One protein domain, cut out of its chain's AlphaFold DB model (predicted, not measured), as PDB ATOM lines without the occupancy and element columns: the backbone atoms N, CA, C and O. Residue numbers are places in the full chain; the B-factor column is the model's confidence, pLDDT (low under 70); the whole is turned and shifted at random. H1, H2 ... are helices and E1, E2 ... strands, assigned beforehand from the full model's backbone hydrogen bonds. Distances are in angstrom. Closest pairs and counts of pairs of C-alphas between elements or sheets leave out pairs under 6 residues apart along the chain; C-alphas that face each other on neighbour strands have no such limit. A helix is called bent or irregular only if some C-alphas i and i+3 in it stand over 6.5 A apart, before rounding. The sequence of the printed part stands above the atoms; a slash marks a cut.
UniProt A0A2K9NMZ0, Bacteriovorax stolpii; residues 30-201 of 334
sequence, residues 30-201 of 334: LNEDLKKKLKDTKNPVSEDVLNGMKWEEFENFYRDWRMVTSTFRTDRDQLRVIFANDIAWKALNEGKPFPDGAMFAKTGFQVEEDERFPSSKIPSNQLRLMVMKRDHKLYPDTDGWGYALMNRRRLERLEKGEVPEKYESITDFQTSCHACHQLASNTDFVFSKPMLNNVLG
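Overview. This is residues 30 to 201 of the 334 residues of a protein of Bacteriovorax stolpii (UniProt A0A2K9NMZ0). One twisted sheet of five strands is the core, with H5 over one face at the E5 edge, H2 and H4 over the opposite face, and H3 standing up from the sheet. The hairpin of E3 and E4 reaches toward one end of the longest axis, and H1, packed on H5 and off the sheet, lies at the other end. The printed part has 172 residues with six named helices and five named strands, in the order H1 H2 E1 E2 H3 E3 E4 E5 H4 H5 H6, a mixed class of helices and strands. The sheet's order is E1 E2 E3 E4 E5, all antiparallel. The whole is compact, with a radius of gyration of the C-alphas of 17.0 A, and spans 57 by 41 by 30 A.

Along the chain. Find C-alpha 30 at (42.947, 5.822, 29.976); from there H1 runs through residues 30 to 40, 15.6 A long. After residues 41 to 60, which hold no named element, you reach H2, residues 61 to 64. E1, residues 66 to 73, spans 21.5 A, and E2, residues 78 to 84, spans 19.9 A. H3 holds residues 86 to 94. E3, residues 103 to 113, spans 32.1 A; E4, residues 121 to 134, is the longest strand by residues, spans 34.1 A from C-alpha 121 at (40.784, -9.237, -8.489), and bends by 77 degrees at residue 125. E5 is residues 145 to 151, 20.1 A long, and H4 follows at once as residues 152 to 159. H5, residues 170 to 187, spans 24.6 A; it has a kink of 51 degrees near residue 181 and is irregular, with C-alphas 183 and 186 8.0 A apart. H6, residues 195 to 199, ends at C-alpha 199, (60.755, -10.753, 1.289).

Arrangement. Begin at edge strand E1: it forms a hairpin with E2, where N 68 and O 82 are 2.8 A apart, within hydrogen-bond range. Between E2 and E3 look at N 83 and O 105, 2.8 A. E3, E4 and E5 make a meander, each strand the antiparallel neighbour of the one before; N 106 and O 130 are 2.7 A apart, and N 131 and O 148 2.8 A. H5 is on the sheet over edge strand E5, at a height of 8.1 A; the closest C-alphas, of Tyr 147 and Gln 174, are 6.0 A apart. On the local plane it runs slantwise to E5 at 59 degrees, only just short of across. H4 stands up from the sheet on the opposite face, over E4 and, with 3 C-alphas, only just over E5; its closest C-alphas to E4 are Arg 152 and Leu 127, 5.5 A. H2 is on the same face as H4, over E2, at a height of 8.7 A. H3 stands up from the sheet, its line rising 55 degrees; the closest C-alphas of H3 and E3, of Ala 88 and Met 103, are 5.9 A apart. H6 only grazes the sheet with residues 195 to 198. H1 is not on the sheet; it touches H5, through residues 171 to 179 of H5 alone, at a steep tilt of 53 degrees, opposite ways, with C-alphas 38 and 171 closest at 6.7 A. In H1, H3, H4 and H6 every O i to N i+4 pair is within hydrogen-bond range; in H5 8 of 14 are, and H2 is too short for such a pair.

Size, cuts and confidence. The C-alphas farthest apart are those of Asp 40 and Arg 116, 57.4 A. The printed part has no cut, and the link from H1 to H2, 20 residues, is long. The mean pLDDT of the printed part is 82.0; look with care at residues 30 to 47 and 196 to 201, which are under 70.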
ATOM      1  N   LEU A  30      41.938   5.412  30.965       39.44
ATOM      2  CA  LEU A  30      42.947   5.822  29.976       39.44
ATOM      3  C   LEU A  30      42.350   6.750  28.909       39.44
ATOM      4  O   LEU A  30      42.971   7.738  28.530       39.44
ATOM      5  N   ASN A  31      41.124   6.461  28.466       46.97
ATOM      6  CA  ASN A  31      40.410   7.260  27.470       46.97
ATOM      7  C   ASN A  31      39.907   8.595  28.054       46.97
ATOM      8  O   ASN A  31      40.046   9.637  27.425       46.97
ATOM      9  N   GLU A  32      39.375   8.599  29.279       52.16
ATOM     10  CA  GLU A  32      38.894   9.810  29.954       52.16
ATOM     11  C   GLU A  32      40.041  10.701  30.447       52.16
ATOM     12  O   GLU A  32      39.920  11.919  30.354       52.16
ATOM     13  N   ASP A  33      41.176  10.145  30.886       56.19
ATOM     14  CA  ASP A  33      42.367  10.943  31.206       56.19
ATOM     15  C   ASP A  33      42.965  11.584  29.951       56.19
ATOM     16  O   ASP A  33      43.366  12.749  30.007       56.19
ATOM     17  N   LEU A  34      42.990  10.880  28.809       49.41
ATOM     18  CA  LEU A  34      43.426  11.467  27.538       49.41
ATOM     19  C   LEU A  34      42.450  12.560  27.078       49.41
ATOM     20  O   LEU A  34      42.871  13.682  26.801       49.41
ATOM     21  N   LYS A  35      41.138  12.282  27.090       53.81
ATOM     22  CA  LYS A  35      40.086  13.267  26.774       53.81
ATOM     23  C   LYS A  35      40.134  14.490  27.685       53.81
ATOM     24  O   LYS A  35      39.879  15.600  27.225       53.81
ATOM     25  N   LYS A  36      40.433  14.308  28.973       58.28
ATOM     26  CA  LYS A  36      40.563  15.398  29.945       58.28
ATOM     27  C   LYS A  36      41.817  16.229  29.678       58.28
ATOM     28  O   LYS A  36      41.709  17.447  29.614       58.28
ATOM     29  N   LYS A  37      42.969  15.588  29.438       54.34
ATOM     30  CA  LYS A  37      44.212  16.276  29.042       54.34
ATOM     31  C   LYS A  37      44.024  17.111  27.774       54.34
ATOM     32  O   LYS A  37      44.437  18.263  27.758       54.34
ATOM     33  N   LEU A  38      43.316  16.573  26.782       50.75
ATOM     34  CA  LEU A  38      43.024  17.262  25.526       50.75
ATOM     35  C   LEU A  38      42.003  18.409  25.648       50.75
ATOM     36  O   LEU A  38      41.980  19.300  24.803       50.75
ATOM     37  N   LYS A  39      41.122  18.390  26.658       52.88
ATOM     38  CA  LYS A  39      40.177  19.492  26.926       52.88
ATOM     39  C   LYS A  39      40.830  20.668  27.656       52.88
ATOM     40  O   LYS A  39      40.353  21.791  27.517       52.88
ATOM     41  N   ASP A  40      41.895  20.417  28.419       49.22
ATOM     42  CA  ASP A  40      42.539  21.407  29.290       49.22
ATOM     43  C   ASP A  40      43.716  22.164  28.615       49.22
ATOM     44  O   ASP A  40      44.256  23.113  29.195       49.22
ATOM     45  N   THR A  41      44.128  21.807  27.390       45.16
ATOM     46  CA  THR A  41      45.289  22.400  26.697       45.16
ATOM     47  C   THR A  41      44.923  23.575  25.771       45.16
ATOM     48  O   THR A  41      44.023  23.523  24.939       45.16
ATOM     49  N   LYS A  42      45.668  24.688  25.897       44.38
ATOM     50  CA  LYS A  42      45.462  25.970  25.177       44.38
ATOM     51  C   LYS A  42      45.833  25.963  23.683       44.38
ATOM     52  O   LYS A  42      45.804  27.024  23.063       44.38
ATOM     53  N   ASN A  43      46.204  24.818  23.114       50.78
ATOM     54  CA  ASN A  43      46.483  24.689  21.686       50.78
ATOM     55  C   ASN A  43      45.407  23.774  21.098       50.78
ATOM     56  O   ASN A  43      45.548  22.557  21.193       50.78
ATOM     57  N   PRO A  44      44.301  24.321  20.563       50.78
ATOM     58  CA  PRO A  44      43.281  23.477  19.984       50.78
ATOM     59  C   PRO A  44      43.908  22.795  18.775       50.78
ATOM     60  O   PRO A  44      44.294  23.444  17.800       50.78
ATOM     61  N   VAL A  45      44.014  21.472  18.860       55.44
ATOM     62  CA  VAL A  45      43.962  20.596  17.698       55.44
ATOM     63  C   VAL A  45      42.954  21.218  16.732       55.44
ATOM     64  O   VAL A  45      41.797  21.416  17.103       55.44
ATOM     65  N   SER A  46      43.422  21.657  15.562       60.16
ATOM     66  CA  SER A  46      42.612  22.487  14.671       60.16
ATOM     67  C   SER A  46      41.278  21.795  14.393       60.16
ATOM     68  O   SER A  46      41.257  20.663  13.912       60.16
ATOM     69  N   GLU A  47      40.159  22.479  14.651       61.47
ATOM     70  CA  GLU A  47      38.810  22.004  14.299       61.47
ATOM     71  C   GLU A  47      38.568  21.967  12.776       61.47
ATOM     72  O   GLU A  47      37.426  21.889  12.305       61.47
ATOM     73  N   ASP A  48      39.623  22.089  11.975       72.50
ATOM     74  CA  ASP A  48      39.545  21.859  10.548       72.50
ATOM     75  C   ASP A  48      39.292  20.372  10.220       72.50
ATOM     76  O   ASP A  48      39.363  19.454  11.041       72.50
ATOM     77  N   VAL A  49      38.935  20.141   8.962       74.19
ATOM     78  CA  VAL A  49      38.547  18.830   8.426       74.19
ATOM     79  C   VAL A  49      39.714  17.835   8.388       74.19
ATOM     80  O   VAL A  49      39.505  16.624   8.282       74.19
ATOM     81  N   LEU A  50      40.943  18.332   8.458       85.50
ATOM     82  CA  LEU A  50      42.171  17.578   8.245       85.50
ATOM     83  C   LEU A  50      43.088  17.626   9.464       85.50
ATOM     84  O   LEU A  50      44.252  17.249   9.376       85.50
ATOM     85  N   ASN A  51      42.545  18.011  10.616       87.31
ATOM     86  CA  ASN A  51      43.246  18.006  11.877       87.31
ATOM     87  C   ASN A  51      44.540  18.848  11.889       87.31
ATOM     88  O   ASN A  51      45.596  18.398  12.342       87.31
ATOM     89  N   GLY A  52      44.495  20.041  11.302       87.25
ATOM     90  CA  GLY A  52      45.643  20.937  11.158       87.25
ATOM     91  C   GLY A  52      46.560  20.599   9.983       87.25
ATOM     92  O   GLY A  52      47.517  21.332   9.740       87.25
ATOM     93  N   MET A  53      46.296  19.508   9.256       90.19
ATOM     94  CA  MET A  53      47.014  19.171   8.026       90.19
ATOM     95  C   MET A  53      46.403  19.916   6.843       90.19
ATOM     96  O   MET A  53      45.186  20.051   6.732       90.19
ATOM     97  N   LYS A  54      47.240  20.366   5.917       89.44
ATOM     98  CA  LYS A  54      46.785  20.979   4.671       89.44
ATOM     99  C   LYS A  54      46.678  19.915   3.586       89.44
ATOM    100  O   LYS A  54      47.511  19.013   3.524       89.44
ATOM    101  N   TRP A  55      45.656  20.009   2.740       88.12
ATOM    102  CA  TRP A  55      45.422  19.046   1.659       88.12
ATOM    103  C   TRP A  55      46.639  18.941   0.727       88.12
ATOM    104  O   TRP A  55      47.069  17.843   0.387       88.12
ATOM    105  N   GLU A  56      47.287  20.068   0.441       89.88
ATOM    106  CA  GLU A  56      48.465  20.192  -0.422       89.88
ATOM    107  C   GLU A  56      49.684  19.410   0.100       89.88
ATOM    108  O   GLU A  56      50.573  19.055  -0.671       89.88
ATOM    109  N   GLU A  57      49.742  19.107   1.405       92.88
ATOM    110  CA  GLU A  57      50.840  18.318   1.979       92.88
ATOM    111  C   GLU A  57      50.810  16.858   1.513       92.88
ATOM    112  O   GLU A  57      51.845  16.192   1.514       92.88
ATOM    113  N   PHE A  58      49.636  16.340   1.138       92.50
ATOM    114  CA  PHE A  58      49.455  14.920   0.845       92.50
ATOM    115  C   PHE A  58      48.560  14.619  -0.358       92.50
ATOM    116  O   PHE A  58      48.430  13.450  -0.699       92.50
ATOM    117  N   GLU A  59      47.984  15.606  -1.045       89.94
ATOM    118  CA  GLU A  59      47.084  15.390  -2.192       89.94
ATOM    119  C   GLU A  59      47.704  14.542  -3.312       89.94
ATOM    120  O   GLU A  59      47.012  13.778  -3.979       89.94
ATOM    121  N   ASN A  60      49.028  14.609  -3.475       91.75
ATOM    122  CA  ASN A  60      49.769  13.894  -4.510       91.75
ATOM    123  C   ASN A  60      50.440  12.602  -4.009       91.75
ATOM    124  O   ASN A  60      51.324  12.066  -4.680       91.75
ATOM    125  N   PHE A  61      50.041  12.071  -2.846       94.19
ATOM    126  CA  PHE A  61      50.686  10.903  -2.231       94.19
ATOM    127  C   PHE A  61      50.790   9.691  -3.175       94.19
ATOM    128  O   PHE A  61      51.785   8.976  -3.156       94.19
ATOM    129  N   TYR A  62      49.788   9.456  -4.024       90.75
ATOM    130  CA  TYR A  62      49.772   8.318  -4.950       90.75
ATOM    131  C   TYR A  62      50.850   8.416  -6.038       90.75
ATOM    132  O   TYR A  62      51.250   7.395  -6.594       90.75
ATOM    133  N   ARG A  63      51.295   9.636  -6.355       92.31
ATOM    134  CA  ARG A  63      52.302   9.919  -7.381       92.31
ATOM    135  C   ARG A  63      53.689  10.066  -6.769       92.31
ATOM    136  O   ARG A  63      54.651   9.520  -7.298       92.31
ATOM    137  N   ASP A  64      53.770  10.806  -5.668       95.69
ATOM    138  CA  ASP A  64      55.039  11.329  -5.168       95.69
ATOM    139  C   ASP A  64      55.592  10.515  -3.989       95.69
ATOM    140  O   ASP A  64      56.786  10.572  -3.703       95.69
ATOM    141  N   TRP A  65      54.748   9.763  -3.276       97.56
ATOM    142  CA  TRP A  65      55.175   9.018  -2.090       97.56
ATOM    143  C   TRP A  65      55.496   7.567  -2.420       97.56
ATOM    144  O   TRP A  65      55.008   6.977  -3.383       97.56
ATOM    145  N   ARG A  66      56.313   6.948  -1.569       95.88
ATOM    146  CA  ARG A  66      56.739   5.566  -1.774       95.88
ATOM    147  C   ARG A  66      55.737   4.611  -1.155       95.88
ATOM    148  O   ARG A  66      55.375   4.747   0.014       95.88
ATOM    149  N   MET A  67      55.310   3.620  -1.934       95.19
ATOM    150  CA  MET A  67      54.478   2.534  -1.428       95.19
ATOM    151  C   MET A  67      55.260   1.737  -0.379       95.19
ATOM    152  O   MET A  67      56.331   1.196  -0.648       95.19
ATOM    153  N   VAL A  68      54.698   1.656   0.823       94.38
ATOM    154  CA  VAL A  68      55.245   0.889   1.939       94.38
ATOM    155  C   VAL A  68      54.817  -0.555   1.845       94.38
ATOM    156  O   VAL A  68      55.659  -1.453   1.803       94.38
ATOM    157  N   THR A  69      53.505  -0.779   1.852       93.56
ATOM    158  CA  THR A  69      52.936  -2.120   1.848       93.56
ATOM    159  C   THR A  69      51.474  -2.138   1.457       93.56
ATOM    160  O   THR A  69      50.811  -1.100   1.409       93.56
ATOM    161  N   SER A  70      50.977  -3.341   1.189       92.06
ATOM    162  CA  SER A  70      49.569  -3.621   0.964       92.06
ATOM    163  C   SER A  70      49.057  -4.681   1.927       92.06
ATOM    164  O   SER A  70      49.758  -5.639   2.248       92.06
ATOM    165  N   THR A  71      47.801  -4.550   2.333       89.00
ATOM    166  CA  THR A  71      47.088  -5.564   3.116       89.00
ATOM    167  C   THR A  71      45.732  -5.816   2.486       89.00
ATOM    168  O   THR A  71      45.051  -4.852   2.132       89.00
ATOM    169  N   PHE A  72      45.305  -7.069   2.413       87.31
ATOM    170  CA  PHE A  72      43.951  -7.416   2.002       87.31
ATOM    171  C   PHE A  72      43.095  -7.739   3.224       87.31
ATOM    172  O   PHE A  72      43.547  -8.425   4.140       87.31
ATOM    173  N   ARG A  73      41.866  -7.227   3.249       77.69
ATOM    174  CA  ARG A  73      40.867  -7.559   4.261       77.69
ATOM    175  C   ARG A  73      39.786  -8.429   3.670       77.69
ATOM    176  O   ARG A  73      39.029  -7.969   2.822       77.69
ATOM    177  N   THR A  74      39.716  -9.650   4.176       82.81
ATOM    178  CA  THR A  74      38.757 -10.672   3.763       82.81
ATOM    179  C   THR A  74      37.343 -10.371   4.248       82.81
ATOM    180  O   THR A  74      36.392 -10.664   3.542       82.81
ATOM    181  N   ASP A  75      37.185  -9.704   5.395       75.06
ATOM    182  CA  ASP A  75      35.870  -9.373   5.963       75.06
ATOM    183  C   ASP A  75      35.080  -8.332   5.153       75.06
ATOM    184  O   ASP A  75      33.877  -8.178   5.346       75.06
ATOM    185  N   ARG A  76      35.752  -7.568   4.282       71.12
ATOM    186  CA  ARG A  76      35.136  -6.494   3.481       71.12
ATOM    187  C   ARG A  76      35.603  -6.454   2.032       71.12
ATOM    188  O   ARG A  76      35.417  -5.418   1.398       71.12
ATOM    189  N   ASP A  77      36.270  -7.509   1.561       84.62
ATOM    190  CA  ASP A  77      36.908  -7.558   0.240       84.62
ATOM    191  C   ASP A  77      37.624  -6.239  -0.100       84.62
ATOM    192  O   ASP A  77      37.327  -5.551  -1.079       84.62
ATOM    193  N   GLN A  78      38.531  -5.823   0.787       86.00
ATOM    194  CA  GLN A  78      39.177  -4.518   0.682       86.00
ATOM    195  C   GLN A  78      40.688  -4.659   0.551       86.00
ATOM    196  O   GLN A  78      41.370  -5.050   1.504       86.00
ATOM    197  N   LEU A  79      41.229  -4.220  -0.585       93.31
ATOM    198  CA  LEU A  79      42.659  -3.984  -0.735       93.31
ATOM    199  C   LEU A  79      43.018  -2.658  -0.070       93.31
ATOM    200  O   LEU A  79      42.384  -1.634  -0.304       93.31
ATOM    201  N   ARG A  80      44.049  -2.643   0.766       92.81
ATOM    202  CA  ARG A  80      44.569  -1.419   1.377       92.81
ATOM    203  C   ARG A  80      46.015  -1.239   0.989       92.81
ATOM    204  O   ARG A  80      46.778  -2.198   1.050       92.81
ATOM    205  N   VAL A  81      46.382  -0.010   0.669       95.25
ATOM    206  CA  VAL A  81      47.741   0.370   0.290       95.25
ATOM    207  C   VAL A  81      48.197   1.501   1.197       95.25
ATOM    208  O   VAL A  81      47.435   2.431   1.470       95.25
ATOM    209  N   ILE A  82      49.418   1.384   1.708       96.81
ATOM    210  CA  ILE A  82      50.055   2.357   2.589       96.81
ATOM    211  C   ILE A  82      51.233   2.976   1.845       96.81
ATOM    212  O   ILE A  82      52.046   2.254   1.270       96.81
ATOM    213  N   PHE A  83      51.340   4.296   1.912       97.56
ATOM    214  CA  PHE A  83      52.399   5.119   1.346       97.56
ATOM    215  C   PHE A  83      53.077   5.931   2.450       97.56
ATOM    216  O   PHE A  83      52.443   6.269   3.452       97.56
ATOM    217  N   ALA A  84      54.349   6.258   2.250       98.00
ATOM    218  CA  ALA A  84      55.145   7.100   3.133       98.00
ATOM    219  C   ALA A  84      55.825   8.203   2.323       98.00
ATOM    220  O   ALA A  84      56.403   7.926   1.265       98.00
ATOM    221  N   ASN A  85      55.792   9.433   2.838       98.31
ATOM    222  CA  ASN A  85      56.601  10.511   2.276       98.31
ATOM    223  C   ASN A  85      58.101  10.216   2.459       98.31
ATOM    224  O   ASN A  85      58.479   9.308   3.200       98.31
ATOM    225  N   ASP A  86      58.978  10.977   1.803       97.62
ATOM    226  CA  ASP A  86      60.419  10.691   1.835       97.62
ATOM    227  C   ASP A  86      61.015  10.713   3.253       97.62
ATOM    228  O   ASP A  86      61.891   9.904   3.571       97.62
ATOM    229  N   ILE A  87      60.504  11.587   4.127       98.00
ATOM    230  CA  ILE A  87      60.920  11.682   5.532       98.00
ATOM    231  C   ILE A  87      60.594  10.377   6.271       98.00
ATOM    232  O   ILE A  87      61.479   9.753   6.864       98.00
ATOM    233  N   ALA A  88      59.337   9.937   6.198       97.50
ATOM    234  CA  ALA A  88      58.879   8.705   6.822       97.50
ATOM    235  C   ALA A  88      59.557   7.474   6.209       97.50
ATOM    236  O   ALA A  88      59.994   6.582   6.931       97.50
ATOM    237  N   TRP A  89      59.704   7.433   4.884       95.50
ATOM    238  CA  TRP A  89      60.347   6.333   4.172       95.50
ATOM    239  C   TRP A  89      61.805   6.142   4.586       95.50
ATOM    240  O   TRP A  89      62.257   5.012   4.790       95.50
ATOM    241  N   LYS A  90      62.553   7.241   4.722       93.50
ATOM    242  CA  LYS A  90      63.942   7.199   5.176       93.50
ATOM    243  C   LYS A  90      64.036   6.644   6.598       93.50
ATOM    244  O   LYS A  90      64.768   5.682   6.816       93.50
ATOM    245  N   ALA A  91      63.260   7.193   7.536       93.94
ATOM    246  CA  ALA A  91      63.245   6.728   8.925       93.94
ATOM    247  C   ALA A  91      62.849   5.244   9.027       93.94
ATOM    248  O   ALA A  91      63.514   4.467   9.713       93.94
ATOM    249  N   LEU A  92      61.838   4.833   8.255       91.25
ATOM    250  CA  LEU A  92      61.350   3.458   8.197       91.25
ATOM    251  C   LEU A  92      62.429   2.469   7.722       91.25
ATOM    252  O   LEU A  92      62.557   1.387   8.292       91.25
ATOM    253  N   ASN A  93      63.215   2.824   6.702       86.38
ATOM    254  CA  ASN A  93      64.301   1.971   6.202       86.38
ATOM    255  C   ASN A  93      65.520   1.938   7.125       86.38
ATOM    256  O   ASN A  93      66.222   0.931   7.172       86.38
ATOM    257  N   GLU A  94      65.770   3.023   7.853       87.56
ATOM    258  CA  GLU A  94      66.849   3.102   8.838       87.56
ATOM    259  C   GLU A  94      66.464   2.471  10.189       87.56
ATOM    260  O   GLU A  94      67.328   2.330  11.053       87.56
ATOM    261  N   GLY A  95      65.193   2.093  10.384       85.38
ATOM    262  CA  GLY A  95      64.693   1.560  11.653       85.38
ATOM    263  C   GLY A  95      64.753   2.579  12.792       85.38
ATOM    264  O   GLY A  95      64.985   2.202  13.939       85.38
ATOM    265  N   LYS A  96      64.603   3.869  12.473       88.25
ATOM    266  CA  LYS A  96      64.686   4.981  13.428       88.25
ATOM    267  C   LYS A  96      63.297   5.551  13.740       88.25
ATOM    268  O   LYS A  96      62.403   5.416  12.904       88.25
ATOM    269  N   PRO A  97      63.126   6.224  14.895       91.31
ATOM    270  CA  PRO A  97      61.926   7.009  15.177       91.31
ATOM    271  C   PRO A  97      61.628   8.029  14.073       91.31
ATOM    272  O   PRO A  97      62.542   8.521  13.400       91.31
ATOM    273  N   PHE A  98      60.352   8.356  13.898       97.31
ATOM    274  CA  PHE A  98      59.889   9.257  12.854       97.31
ATOM    275  C   PHE A  98      60.080  10.719  13.284       97.31
ATOM    276  O   PHE A  98      59.538  11.136  14.308       97.31
ATOM    277  N   PRO A  99      60.843  11.527  12.527       97.94
ATOM    278  CA  PRO A  99      60.989  12.947  12.827       97.94
ATOM    279  C   PRO A  99      59.723  13.733  12.449       97.94
ATOM    280  O   PRO A  99      58.888  13.257  11.675       97.94
ATOM    281  N   ASP A 100      59.607  14.965  12.954       98.25
ATOM    282  CA  ASP A 100      58.547  15.892  12.542       98.25
ATOM    283  C   ASP A 100      58.522  16.065  11.014       98.25
ATOM    284  O   ASP A 100      59.561  16.118  10.350       98.25
ATOM    285  N   GLY A 101      57.316  16.122  10.450       97.50
ATOM    286  CA  GLY A 101      57.076  16.120   9.008       97.50
ATOM    287  C   GLY A 101      56.985  14.725   8.385       97.50
ATOM    288  O   GLY A 101      56.619  14.613   7.216       97.50
ATOM    289  N   ALA A 102      57.267  13.644   9.122       98.38
ATOM    290  CA  ALA A 102      56.972  12.293   8.652       98.38
ATOM    291  C   ALA A 102      55.461  12.119   8.438       98.38
ATOM    292  O   ALA A 102      54.662  12.441   9.318       98.38
ATOM    293  N   MET A 103      55.064  11.598   7.275       98.44
ATOM    294  CA  MET A 103      53.657  11.374   6.953       98.44
ATOM    295  C   MET A 103      53.426  10.012   6.310       98.44
ATOM    296  O   MET A 103      54.231   9.533   5.507       98.44
ATOM    297  N   PHE A 104      52.272   9.430   6.633       98.25
ATOM    298  CA  PHE A 104      51.763   8.214   6.015       98.25
ATOM    299  C   PHE A 104      50.359   8.434   5.476       98.25
ATOM    300  O   PHE A 104      49.520   9.043   6.134       98.25
ATOM    301  N   ALA A 105      50.103   7.877   4.298       97.31
ATOM    302  CA  ALA A 105      48.801   7.876   3.656       97.31
ATOM    303  C   ALA A 105      48.379   6.427   3.435       97.31
ATOM    304  O   ALA A 105      49.093   5.634   2.827       97.31
ATOM    305  N   LYS A 106      47.211   6.059   3.945       95.69
ATOM    306  CA  LYS A 106      46.617   4.738   3.789       95.69
ATOM    307  C   LYS A 106      45.301   4.876   3.067       95.69
ATOM    308  O   LYS A 106      44.358   5.480   3.575       95.69
ATOM    309  N   THR A 107      45.205   4.236   1.918       93.06
ATOM    310  CA  THR A 107      43.971   4.194   1.150       93.06
ATOM    311  C   THR A 107      43.433   2.774   1.054       93.06
ATOM    312  O   THR A 107      44.182   1.802   1.161       93.06
ATOM    313  N   GLY A 108      42.111   2.647   0.954       90.75
ATOM    314  CA  GLY A 108      41.429   1.369   0.810       90.75
ATOM    315  C   GLY A 108      40.551   1.362  -0.428       90.75
ATOM    316  O   GLY A 108      39.721   2.257  -0.579       90.75
ATOM    317  N   PHE A 109      40.692   0.326  -1.241       91.56
ATOM    318  CA  PHE A 109      39.925   0.071  -2.447       91.56
ATOM    319  C   PHE A 109      39.009  -1.127  -2.241       91.56
ATOM    320  O   PHE A 109      39.419  -2.126  -1.644       91.56
ATOM    321  N   GLN A 110      37.784  -1.027  -2.741       91.31
ATOM    322  CA  GLN A 110      37.006  -2.223  -3.031       91.31
ATOM    323  C   GLN A 110      37.682  -2.985  -4.173       91.31
ATOM    324  O   GLN A 110      38.405  -2.380  -4.970       91.31
ATOM    325  N   VAL A 111      37.486  -4.300  -4.216       92.19
ATOM    326  CA  VAL A 111      37.991  -5.122  -5.314       92.19
ATOM    327  C   VAL A 111      36.849  -5.730  -6.114       92.19
ATOM    328  O   VAL A 111      35.807  -6.067  -5.553       92.19
ATOM    329  N   GLU A 112      37.069  -5.887  -7.410       89.81
ATOM    330  CA  GLU A 112      36.177  -6.571  -8.348       89.81
ATOM    331  C   GLU A 112      36.961  -7.595  -9.172       89.81
ATOM    332  O   GLU A 112      38.190  -7.631  -9.100       89.81
ATOM    333  N   GLU A 113      36.264  -8.471  -9.891       88.31
ATOM    334  CA  GLU A 113      36.907  -9.451 -10.771       88.31
ATOM    335  C   GLU A 113      37.626  -8.751 -11.928       88.31
ATOM    336  O   GLU A 113      37.124  -7.782 -12.496       88.31
ATOM    337  N   ASP A 114      38.808  -9.247 -12.286       81.81
ATOM    338  CA  ASP A 114      39.485  -8.806 -13.503       81.81
ATOM    339  C   ASP A 114      38.824  -9.463 -14.724       81.81
ATOM    340  O   ASP A 114      38.901 -10.681 -14.902       81.81
ATOM    341  N   GLU A 115      38.219  -8.657 -15.598       85.06
ATOM    342  CA  GLU A 115      37.567  -9.135 -16.826       85.06
ATOM    343  C   GLU A 115      38.513  -9.923 -17.747       85.06
ATOM    344  O   GLU A 115      38.081 -10.812 -18.483       85.06
ATOM    345  N   ARG A 116      39.814  -9.606 -17.730       76.62
ATOM    346  CA  ARG A 116      40.825 -10.262 -18.573       76.62
ATOM    347  C   ARG A 116      41.383 -11.516 -17.915       76.62
ATOM    348  O   ARG A 116      41.821 -12.427 -18.618       76.62
ATOM    349  N   PHE A 117      41.368 -11.566 -16.585       73.19
ATOM    350  CA  PHE A 117      41.915 -12.661 -15.793       73.19
ATOM    351  C   PHE A 117      40.964 -13.017 -14.643       73.19
ATOM    352  O   PHE A 117      41.250 -12.670 -13.494       73.19
ATOM    353  N   PRO A 118      39.882 -13.778 -14.912       73.31
ATOM    354  CA  PRO A 118      38.829 -14.064 -13.926       73.31
ATOM    355  C   PRO A 118      39.310 -14.743 -12.631       73.31
ATOM    356  O   PRO A 118      38.621 -14.736 -11.618       73.31
ATOM    357  N   SER A 119      40.515 -15.320 -12.630       75.50
ATOM    358  CA  SER A 119      41.174 -15.850 -11.431       75.50
ATOM    359  C   SER A 119      41.820 -14.777 -10.539       75.50
ATOM    360  O   SER A 119      42.556 -15.118  -9.614       75.50
ATOM    361  N   SER A 120      41.627 -13.490 -10.829       75.19
ATOM    362  CA  SER A 120      42.245 -12.373 -10.117       75.19
ATOM    363  C   SER A 120      41.240 -11.258  -9.830       75.19
ATOM    364  O   SER A 120      40.169 -11.190 -10.431       75.19
ATOM    365  N   LYS A 121      41.587 -10.399  -8.865       85.75
ATOM    366  CA  LYS A 121      40.784  -9.237  -8.489       85.75
ATOM    367  C   LYS A 121      41.584  -7.951  -8.676       85.75
ATOM    368  O   LYS A 121      42.768  -7.914  -8.333       85.75
ATOM    369  N   ILE A 122      40.923  -6.894  -9.136       88.12
ATOM    370  CA  ILE A 122      41.499  -5.560  -9.332       88.12
ATOM    371  C   ILE A 122      40.850  -4.524  -8.405       88.12
ATOM    372  O   ILE A 122      39.707  -4.707  -7.985       88.12
ATOM    373  N   PRO A 123      41.562  -3.440  -8.042       91.62
ATOM    374  CA  PRO A 123      40.961  -2.318  -7.325       91.62
ATOM    375  C   PRO A 123      39.924  -1.605  -8.201       91.62
ATOM    376  O   PRO A 123      40.237  -1.265  -9.337       91.62
ATOM    377  N   SER A 124      38.748  -1.308  -7.648       87.12
ATOM    378  CA  SER A 124      37.692  -0.560  -8.343       87.12
ATOM    379  C   SER A 124      37.468   0.820  -7.724       87.12
ATOM    380  O   SER A 124      37.986   1.827  -8.200       87.12
ATOM    381  N   ASN A 125      36.757   0.879  -6.598       82.00
ATOM    382  CA  ASN A 125      36.374   2.129  -5.948       82.00
ATOM    383  C   ASN A 125      37.272   2.463  -4.757       82.00
ATOM    384  O   ASN A 125      37.410   1.667  -3.823       82.00
ATOM    385  N   GLN A 126      37.817   3.683  -4.731       77.44
ATOM    386  CA  GLN A 126      38.507   4.209  -3.555       77.44
ATOM    387  C   GLN A 126      37.489   4.578  -2.469       77.44
ATOM    388  O   GLN A 126      36.672   5.483  -2.618       77.44
ATOM    389  N   LEU A 127      37.549   3.881  -1.338       76.44
ATOM    390  CA  LEU A 127      36.564   4.020  -0.266       76.44
ATOM    391  C   LEU A 127      36.938   5.121   0.730       76.44
ATOM    392  O   LEU A 127      36.068   5.777   1.310       76.44
ATOM    393  N   ARG A 128      38.239   5.278   0.983       83.94
ATOM    394  CA  ARG A 128      38.760   6.176   2.017       83.94
ATOM    395  C   ARG A 128      40.235   6.497   1.838       83.94
ATOM    396  O   ARG A 128      41.002   5.668   1.337       83.94
ATOM    397  N   LEU A 129      40.617   7.650   2.371       90.12
ATOM    398  CA  LEU A 129      41.990   8.029   2.668       90.12
ATOM    399  C   LEU A 129      42.118   8.257   4.174       90.12
ATOM    400  O   LEU A 129      41.287   8.920   4.786       90.12
ATOM    401  N   MET A 130      43.139   7.671   4.779       92.69
ATOM    402  CA  MET A 130      43.524   7.905   6.165       92.69
ATOM    403  C   MET A 130      44.951   8.426   6.146       92.69
ATOM    404  O   MET A 130      45.816   7.785   5.553       92.69
ATOM    405  N   VAL A 131      45.196   9.567   6.771       95.50
ATOM    406  CA  VAL A 131      46.510  10.208   6.803       95.50
ATOM    407  C   VAL A 131      46.942  10.358   8.249       95.50
ATOM    408  O   VAL A 131      46.113  10.622   9.120       95.50
ATOM    409  N   MET A 132      48.232  10.183   8.504       97.31
ATOM    410  CA  MET A 132      48.838  10.557   9.774       97.31
ATOM    411  C   MET A 132      50.110  11.368   9.551       97.31
ATOM    412  O   MET A 132      50.857  11.089   8.612       97.31
ATOM    413  N   LYS A 133      50.340  12.358  10.417       97.69
ATOM    414  CA  LYS A 133      51.471  13.295  10.362       97.69
ATOM    415  C   LYS A 133      52.154  13.389  11.716       97.69
ATOM    416  O   LYS A 133      51.472  13.541  12.727       97.69
ATOM    417  N   ARG A 134      53.485  13.351  11.724       97.75
ATOM    418  CA  ARG A 134      54.287  13.647  12.907       97.75
ATOM    419  C   ARG A 134      54.516  15.151  13.020       97.75
ATOM    420  O   ARG A 134      55.050  15.758  12.092       97.75
ATOM    421  N   ASP A 135      54.118  15.730  14.142       96.94
ATOM    422  CA  ASP A 135      54.425  17.097  14.556       96.94
ATOM    423  C   ASP A 135      54.230  17.209  16.078       96.94
ATOM    424  O   ASP A 135      53.105  17.295  16.573       96.94
ATOM    425  N   HIS A 136      55.324  17.199  16.842       95.00
ATOM    426  CA  HIS A 136      55.259  17.242  18.309       95.00
ATOM    427  C   HIS A 136      54.636  18.528  18.863       95.00
ATOM    428  O   HIS A 136      54.137  18.530  19.987       95.00
ATOM    429  N   LYS A 137      54.680  19.634  18.109       93.31
ATOM    430  CA  LYS A 137      54.107  20.911  18.552       93.31
ATOM    431  C   LYS A 137      52.607  20.956  18.312       93.31
ATOM    432  O   LYS A 137      51.882  21.515  19.132       93.31
ATOM    433  N   LEU A 138      52.165  20.406  17.184       90.31
ATOM    434  CA  LEU A 138      50.758  20.385  16.804       90.31
ATOM    435  C   LEU A 138      49.980  19.270  17.518       90.31
ATOM    436  O   LEU A 138      48.788  19.431  17.766       90.31
ATOM    437  N   TYR A 139      50.650  18.171  17.879       92.50
ATOM    438  CA  TYR A 139      50.028  16.966  18.434       92.50
ATOM    439  C   TYR A 139      50.665  16.511  19.766       92.50
ATOM    440  O   TYR A 139      51.093  15.359  19.885       92.50
ATOM    441  N   PRO A 140      50.759  17.385  20.786       90.50
ATOM    442  CA  PRO A 140      51.471  17.078  22.032       90.50
ATOM    443  C   PRO A 140      50.829  15.939  22.842       90.50
ATOM    444  O   PRO A 140      51.518  15.259  23.597       90.50
ATOM    445  N   ASP A 141      49.526  15.720  22.669       85.31
ATOM    446  CA  ASP A 141      48.721  14.792  23.471       85.31
ATOM    447  C   ASP A 141      48.584  13.391  22.842       85.31
ATOM    448  O   ASP A 141      47.996  12.487  23.437       85.31
ATOM    449  N   THR A 142      49.130  13.198  21.639       87.44
ATOM    450  CA  THR A 142      49.083  11.939  20.875       87.44
ATOM    451  C   THR A 142      50.482  11.488  20.463       87.44
ATOM    452  O   THR A 142      50.713  11.049  19.334       87.44
ATOM    453  N   ASP A 143      51.443  11.667  21.373       92.69
ATOM    454  CA  ASP A 143      52.863  11.359  21.172       92.69
ATOM    455  C   ASP A 143      53.436  11.990  19.888       92.69
ATOM    456  O   ASP A 143      54.314  11.430  19.242       92.69
ATOM    457  N   GLY A 144      52.932  13.158  19.481       95.06
ATOM    458  CA  GLY A 144      53.349  13.853  18.265       95.06
ATOM    459  C   GLY A 144      52.652  13.399  16.981       95.06
ATOM    460  O   GLY A 144      53.032  13.883  15.921       95.06
ATOM    461  N   TRP A 145      51.649  12.515  17.019       96.38
ATOM    462  CA  TRP A 145      50.937  12.038  15.825       96.38
ATOM    463  C   TRP A 145      49.535  12.631  15.658       96.38
ATOM    464  O   TRP A 145      48.642  12.401  16.469       96.38
ATOM    465  N   GLY A 146      49.295  13.301  14.535       94.50
ATOM    466  CA  GLY A 146      47.964  13.702  14.087       94.50
ATOM    467  C   GLY A 146      47.361  12.693  13.125       94.50
ATOM    468  O   GLY A 146      48.086  12.018  12.396       94.50
ATOM    469  N   TYR A 147      46.030  12.624  13.085       91.81
ATOM    470  CA  TYR A 147      45.279  11.670  12.264       91.81
ATOM    471  C   TYR A 147      44.151  12.369  11.507       91.81
ATOM    472  O   TYR A 147      43.444  13.196  12.073       91.81
ATOM    473  N   ALA A 148      43.928  12.010  10.249       90.44
ATOM    474  CA  ALA A 148      42.779  12.451   9.467       90.44
ATOM    475  C   ALA A 148      42.182  11.266   8.708       90.44
ATOM    476  O   ALA A 148      42.900  10.399   8.211       90.44
ATOM    477  N   LEU A 149      40.856  11.229   8.611       86.25
ATOM    478  CA  LEU A 149      40.111  10.252   7.834       86.25
ATOM    479  C   LEU A 149      39.143  10.969   6.901       86.25
ATOM    480  O   LEU A 149      38.238  11.688   7.322       86.25
ATOM    481  N   MET A 150      39.292  10.695   5.614       83.94
ATOM    482  CA  MET A 150      38.397  11.172   4.576       83.94
ATOM    483  C   MET A 150      37.694   9.973   3.956       83.94
ATOM    484  O   MET A 150      38.317   9.069   3.397       83.94
ATOM    485  N   ASN A 151      36.370   9.955   4.078       83.50
ATOM    486  CA  ASN A 151      35.539   9.076   3.267       83.50
ATOM    487  C   ASN A 151      35.483   9.604   1.822       83.50
ATOM    488  O   ASN A 151      35.924  10.721   1.539       83.50
ATOM    489  N   ARG A 152      34.909   8.813   0.910       82.25
ATOM    490  CA  ARG A 152      34.788   9.199  -0.501       82.25
ATOM    491  C   ARG A 152      34.132  10.570  -0.705       82.25
ATOM    492  O   ARG A 152      34.657  11.373  -1.463       82.25
ATOM    493  N   ARG A 153      33.057  10.882   0.027       80.88
ATOM    494  CA  ARG A 153      32.382  12.188  -0.065       80.88
ATOM    495  C   ARG A 153      33.312  13.346   0.308       80.88
ATOM    496  O   ARG A 153      33.342  14.353  -0.386       80.88
ATOM    497  N   ARG A 154      34.069  13.228   1.404       82.06
ATOM    498  CA  ARG A 154      35.020  14.269   1.824       82.06
ATOM    499  C   ARG A 154      36.149  14.440   0.808       82.06
ATOM    500  O   ARG A 154      36.511  15.577   0.532       82.06
ATOM    501  N   LEU A 155      36.650  13.339   0.241       80.06
ATOM    502  CA  LEU A 155      37.657  13.359  -0.827       80.06
ATOM    503  C   LEU A 155      37.163  14.130  -2.055       80.06
ATOM    504  O   LEU A 155      37.813  15.079  -2.468       80.06
ATOM    505  N   GLU A 156      35.976  13.795  -2.566       83.81
ATOM    506  CA  GLU A 156      35.388  14.459  -3.740       83.81
ATOM    507  C   GLU A 156      35.227  15.969  -3.562       83.81
ATOM    508  O   GLU A 156      35.349  16.727  -4.521       83.81
ATOM    509  N   ARG A 157      34.927  16.413  -2.338       82.50
ATOM    510  CA  ARG A 157      34.800  17.839  -2.023       82.50
ATOM    511  C   ARG A 157      36.162  18.529  -1.991       82.50
ATOM    512  O   ARG A 157      36.299  19.583  -2.602       82.50
ATOM    513  N   LEU A 158      37.172  17.913  -1.369       80.50
ATOM    514  CA  LEU A 158      38.545  18.443  -1.369       80.50
ATOM    515  C   LEU A 158      39.118  18.550  -2.785       80.50
ATOM    516  O   LEU A 158      39.669  19.587  -3.133       80.50
ATOM    517  N   GLU A 159      38.913  17.530  -3.620       79.06
ATOM    518  CA  GLU A 159      39.353  17.512  -5.026       79.06
ATOM    519  C   GLU A 159      38.739  18.656  -5.856       79.06
ATOM    520  O   GLU A 159      39.338  19.114  -6.826       79.06
ATOM    521  N   LYS A 160      37.558  19.151  -5.463       82.62
ATOM    522  CA  LYS A 160      36.871  20.294  -6.087       82.62
ATOM    523  C   LYS A 160      37.222  21.646  -5.453       82.62
ATOM    524  O   LYS A 160      36.663  22.663  -5.856       82.62
ATOM    525  N   GLY A 161      38.103  21.671  -4.452       78.31
ATOM    526  CA  GLY A 161      38.422  22.875  -3.678       78.31
ATOM    527  C   GLY A 161      37.300  23.316  -2.728       78.31
ATOM    528  O   GLY A 161      37.276  24.463  -2.285       78.31
ATOM    529  N   GLU A 162      36.351  22.435  -2.413       79.00
ATOM    530  CA  GLU A 162      35.263  22.715  -1.479       79.00
ATOM    531  C   GLU A 162      35.647  22.356  -0.037       79.00
ATOM    532  O   GLU A 162      36.345  21.375   0.210       79.00
ATOM    533  N   VAL A 163      35.098  23.087   0.939       76.06
ATOM    534  CA  VAL A 163      35.301  22.816   2.375       76.06
ATOM    535  C   VAL A 163      34.459  21.615   2.819       76.06
ATOM    536  O   VAL A 163      33.231  21.757   2.874       76.06
ATOM    537  N   PRO A 164      35.041  20.454   3.175       76.31
ATOM    538  CA  PRO A 164      34.259  19.283   3.562       76.31
ATOM    539  C   PRO A 164      33.598  19.438   4.937       76.31
ATOM    540  O   PRO A 164      33.822  20.399   5.668       76.31
ATOM    541  N   GLU A 165      32.753  18.474   5.298       77.00
ATOM    542  CA  GLU A 165      32.142  18.414   6.630       77.00
ATOM    543  C   GLU A 165      33.237  18.262   7.706       77.00
ATOM    544  O   GLU A 165      34.122  17.411   7.574       77.00
ATOM    545  N   LYS A 166      33.172  19.061   8.781       75.44
ATOM    546  CA  LYS A 166      34.072  18.943   9.940       75.44
ATOM    547  C   LYS A 166      33.834  17.635  10.703       75.44
ATOM    548  O   LYS A 166      32.830  16.948  10.501       75.44
ATOM    549  N   TYR A 167      34.771  17.244  11.561       70.38
ATOM    550  CA  TYR A 167      34.485  16.214  12.564       70.38
ATOM    551  C   TYR A 167      33.525  16.772  13.616       70.38
ATOM    552  O   TYR A 167      33.574  17.959  13.918       70.38
ATOM    553  N   GLU A 168      32.680  15.912  14.187       73.44
ATOM    554  CA  GLU A 168      31.835  16.288  15.329       73.44
ATOM    555  C   GLU A 168      32.688  16.659  16.551       73.44
ATOM    556  O   GLU A 168      32.369  17.598  17.273       73.44
ATOM    557  N   SER A 169      33.805  15.952  16.744       77.19
ATOM    558  CA  SER A 169      34.834  16.257  17.738       77.19
ATOM    559  C   SER A 169      36.187  15.780  17.216       77.19
ATOM    560  O   SER A 169      36.440  14.574  17.123       77.19
ATOM    561  N   ILE A 170      37.059  16.718  16.827       75.19
ATOM    562  CA  ILE A 170      38.400  16.372  16.332       75.19
ATOM    563  C   ILE A 170      39.257  15.739  17.434       75.19
ATOM    564  O   ILE A 170      40.011  14.800  17.180       75.19
ATOM    565  N   THR A 171      39.067  16.192  18.669       72.31
ATOM    566  CA  THR A 171      39.737  15.688  19.863       72.31
ATOM    567  C   THR A 171      39.385  14.230  20.156       72.31
ATOM    568  O   THR A 171      40.279  13.400  20.343       72.31
ATOM    569  N   ASP A 172      38.093  13.884  20.159       71.00
ATOM    570  CA  ASP A 172      37.665  12.495  20.376       71.00
ATOM    571  C   ASP A 172      38.125  11.599  19.219       71.00
ATOM    572  O   ASP A 172      38.571  10.468  19.432       71.00
ATOM    573  N   PHE A 173      38.090  12.122  17.989       77.06
ATOM    574  CA  PHE A 173      38.602  11.418  16.819       77.06
ATOM    575  C   PHE A 173      40.104  11.113  16.943       77.06
ATOM    576  O   PHE A 173      40.497   9.952  16.796       77.06
ATOM    577  N   GLN A 174      40.936  12.106  17.277       76.75
ATOM    578  CA  GLN A 174      42.371  11.915  17.510       76.75
ATOM    579  C   GLN A 174      42.644  10.890  18.604       76.75
ATOM    580  O   GLN A 174      43.412   9.955  18.378       76.75
ATOM    581  N   THR A 175      41.976  11.034  19.748       72.94
ATOM    582  CA  THR A 175      42.089  10.112  20.884       72.94
ATOM    583  C   THR A 175      41.815   8.680  20.449       72.94
ATOM    584  O   THR A 175      42.603   7.779  20.727       72.94
ATOM    585  N   SER A 176      40.722   8.468  19.712       74.44
ATOM    586  CA  SER A 176      40.320   7.135  19.262       74.44
ATOM    587  C   SER A 176      41.320   6.509  18.282       74.44
ATOM    588  O   SER A 176      41.630   5.320  18.389       74.44
ATOM    589  N   CYS A 177      41.873   7.304  17.360       76.62
ATOM    590  CA  CYS A 177      42.889   6.840  16.420       76.62
ATOM    591  C   CYS A 177      44.187   6.499  17.154       76.62
ATOM    592  O   CYS A 177      44.745   5.416  16.972       76.62
ATOM    593  N   HIS A 178      44.642   7.409  18.013       84.19
ATOM    594  CA  HIS A 178      45.898   7.267  18.726       84.19
ATOM    595  C   HIS A 178      45.878   6.089  19.707       84.19
ATOM    596  O   HIS A 178      46.828   5.312  19.737       84.19
ATOM    597  N   ALA A 179      44.765   5.867  20.416       75.50
ATOM    598  CA  ALA A 179      44.594   4.722  21.310       75.50
ATOM    599  C   ALA A 179      44.825   3.374  20.604       75.50
ATOM    600  O   ALA A 179      45.463   2.485  21.160       75.50
ATOM    601  N   CYS A 180      44.380   3.225  19.351       71.56
ATOM    602  CA  CYS A 180      44.686   2.022  18.573       71.56
ATOM    603  C   CYS A 180      46.171   1.967  18.182       71.56
ATOM    604  O   CYS A 180      46.792   0.910  18.223       71.56
ATOM    605  N   HIS A 181      46.756   3.102  17.805       83.44
ATOM    606  CA  HIS A 181      48.151   3.199  17.379       83.44
ATOM    607  C   HIS A 181      49.171   2.994  18.517       83.44
ATOM    608  O   HIS A 181      50.306   2.603  18.240       83.44
ATOM    609  N   GLN A 182      48.766   3.129  19.783       77.00
ATOM    610  CA  GLN A 182      49.566   2.771  20.966       77.00
ATOM    611  C   GLN A 182      50.044   1.307  20.964       77.00
ATOM    612  O   GLN A 182      51.113   0.990  21.490       77.00
ATOM    613  N   LEU A 183      49.316   0.409  20.289       75.94
ATOM    614  CA  LEU A 183      49.713  -0.996  20.112       75.94
ATOM    615  C   LEU A 183      51.014  -1.159  19.310       75.94
ATOM    616  O   LEU A 183      51.664  -2.197  19.390       75.94
ATOM    617  N   ALA A 184      51.386  -0.135  18.545       79.75
ATOM    618  CA  ALA A 184      52.607  -0.066  17.759       79.75
ATOM    619  C   ALA A 184      53.647   0.881  18.386       79.75
ATOM    620  O   ALA A 184      54.530   1.364  17.679       79.75
ATOM    621  N   SER A 185      53.557   1.173  19.690       79.75
ATOM    622  CA  SER A 185      54.473   2.077  20.411       79.75
ATOM    623  C   SER A 185      55.952   1.698  20.254       79.75
ATOM    624  O   SER A 185      56.802   2.569  20.086       79.75
ATOM    625  N   ASN A 186      56.274   0.403  20.192       82.56
ATOM    626  CA  ASN A 186      57.633  -0.091  19.932       82.56
ATOM    627  C   ASN A 186      58.164   0.216  18.515       82.56
ATOM    628  O   ASN A 186      59.358   0.084  18.260       82.56
ATOM    629  N   THR A 187      57.283   0.603  17.598       83.69
ATOM    630  CA  THR A 187      57.576   1.027  16.222       83.69
ATOM    631  C   THR A 187      57.134   2.470  15.991       83.69
ATOM    632  O   THR A 187      56.719   2.830  14.890       83.69
ATOM    633  N   ASP A 188      57.170   3.280  17.054       91.44
ATOM    634  CA  ASP A 188      56.788   4.692  17.041       91.44
ATOM    635  C   ASP A 188      55.392   4.911  16.430       91.44
ATOM    636  O   ASP A 188      55.155   5.777  15.586       91.44
ATOM    637  N   PHE A 189      54.458   4.066  16.877       90.12
ATOM    638  CA  PHE A 189      53.029   4.100  16.570       90.12
ATOM    639  C   PHE A 189      52.673   3.761  15.113       90.12
ATOM    640  O   PHE A 189      51.548   4.006  14.679       90.12
ATOM    641  N   VAL A 190      53.585   3.160  14.338       93.31
ATOM    642  CA  VAL A 190      53.357   2.787  12.930       93.31
ATOM    643  C   VAL A 190      53.389   1.270  12.737       93.31
ATOM    644  O   VAL A 190      54.426   0.630  12.839       93.31
ATOM    645  N   PHE A 191      52.255   0.683  12.346       87.06
ATOM    646  CA  PHE A 191      52.141  -0.766  12.095       87.06
ATOM    647  C   PHE A 191      52.855  -1.262  10.827       87.06
ATOM    648  O   PHE A 191      53.064  -2.464  10.655       87.06
ATOM    649  N   SER A 192      53.127  -0.369   9.874       88.06
ATOM    650  CA  SER A 192      53.532  -0.760   8.521       88.06
ATOM    651  C   SER A 192      55.030  -1.024   8.428       88.06
ATOM    652  O   SER A 192      55.838  -0.292   8.986       88.06
ATOM    653  N   LYS A 193      55.399  -2.038   7.642       82.88
ATOM    654  CA  LYS A 193      56.785  -2.355   7.282       82.88
ATOM    655  C   LYS A 193      56.945  -2.381   5.763       82.88
ATOM    656  O   LYS A 193      55.991  -2.787   5.097       82.88
ATOM    657  N   PRO A 194      58.116  -2.013   5.210       82.25
ATOM    658  CA  PRO A 194      58.362  -2.109   3.774       82.25
ATOM    659  C   PRO A 194      58.164  -3.541   3.261       82.25
ATOM    660  O   PRO A 194      58.700  -4.482   3.849       82.25
ATOM    661  N   MET A 195      57.448  -3.721   2.146       74.50
ATOM    662  CA  MET A 195      57.179  -5.051   1.566       74.50
ATOM    663  C   MET A 195      58.443  -5.871   1.333       74.50
ATOM    664  O   MET A 195      58.479  -7.057   1.650       74.50
ATOM    665  N   LEU A 196      59.502  -5.241   0.828       68.06
ATOM    666  CA  LEU A 196      60.749  -5.936   0.515       68.06
ATOM    667  C   LEU A 196      61.520  -6.374   1.766       68.06
ATOM    668  O   LEU A 196      62.279  -7.335   1.689       68.06
ATOM    669  N   ASN A 197      61.282  -5.764   2.931       62.22
ATOM    670  CA  ASN A 197      61.882  -6.239   4.181       62.22
ATOM    671  C   ASN A 197      61.294  -7.589   4.612       62.22
ATOM    672  O   ASN A 197      62.016  -8.419   5.161       62.22
ATOM    673  N   ASN A 198      60.019  -7.842   4.295       49.84
ATOM    674  CA  ASN A 198      59.379  -9.138   4.536       49.84
ATOM    675  C   ASN A 198      59.875 -10.221   3.560       49.84
ATOM    676  O   ASN A 198      59.895 -11.393   3.918       49.84
ATOM    677  N   VAL A 199      60.292  -9.834   2.347       49.00
ATOM    678  CA  VAL A 199      60.755 -10.753   1.289       49.00
ATOM    679  C   VAL A 199      62.251 -11.069   1.403       49.00
ATOM    680  O   VAL A 199      62.660 -12.203   1.183       49.00
ATOM    681  N   LEU A 200      63.081 -10.095   1.784       48.75
ATOM    682  CA  LEU A 200      64.543 -10.240   1.849       48.75
ATOM    683  C   LEU A 200      65.056 -10.790   3.190       48.75
ATOM    684  O   LEU A 200      66.253 -10.711   3.464       48.75
ATOM    685  N   GLY A 201      64.174 -11.273   4.070       43.50
ATOM    686  CA  GLY A 201      64.559 -11.724   5.414       43.50
ATOM    687  C   GLY A 201      65.126 -10.612   6.306       43.50
ATOM    688  O   GLY A 201      65.614 -10.888   7.398       43.50
TER     689      GLY A 201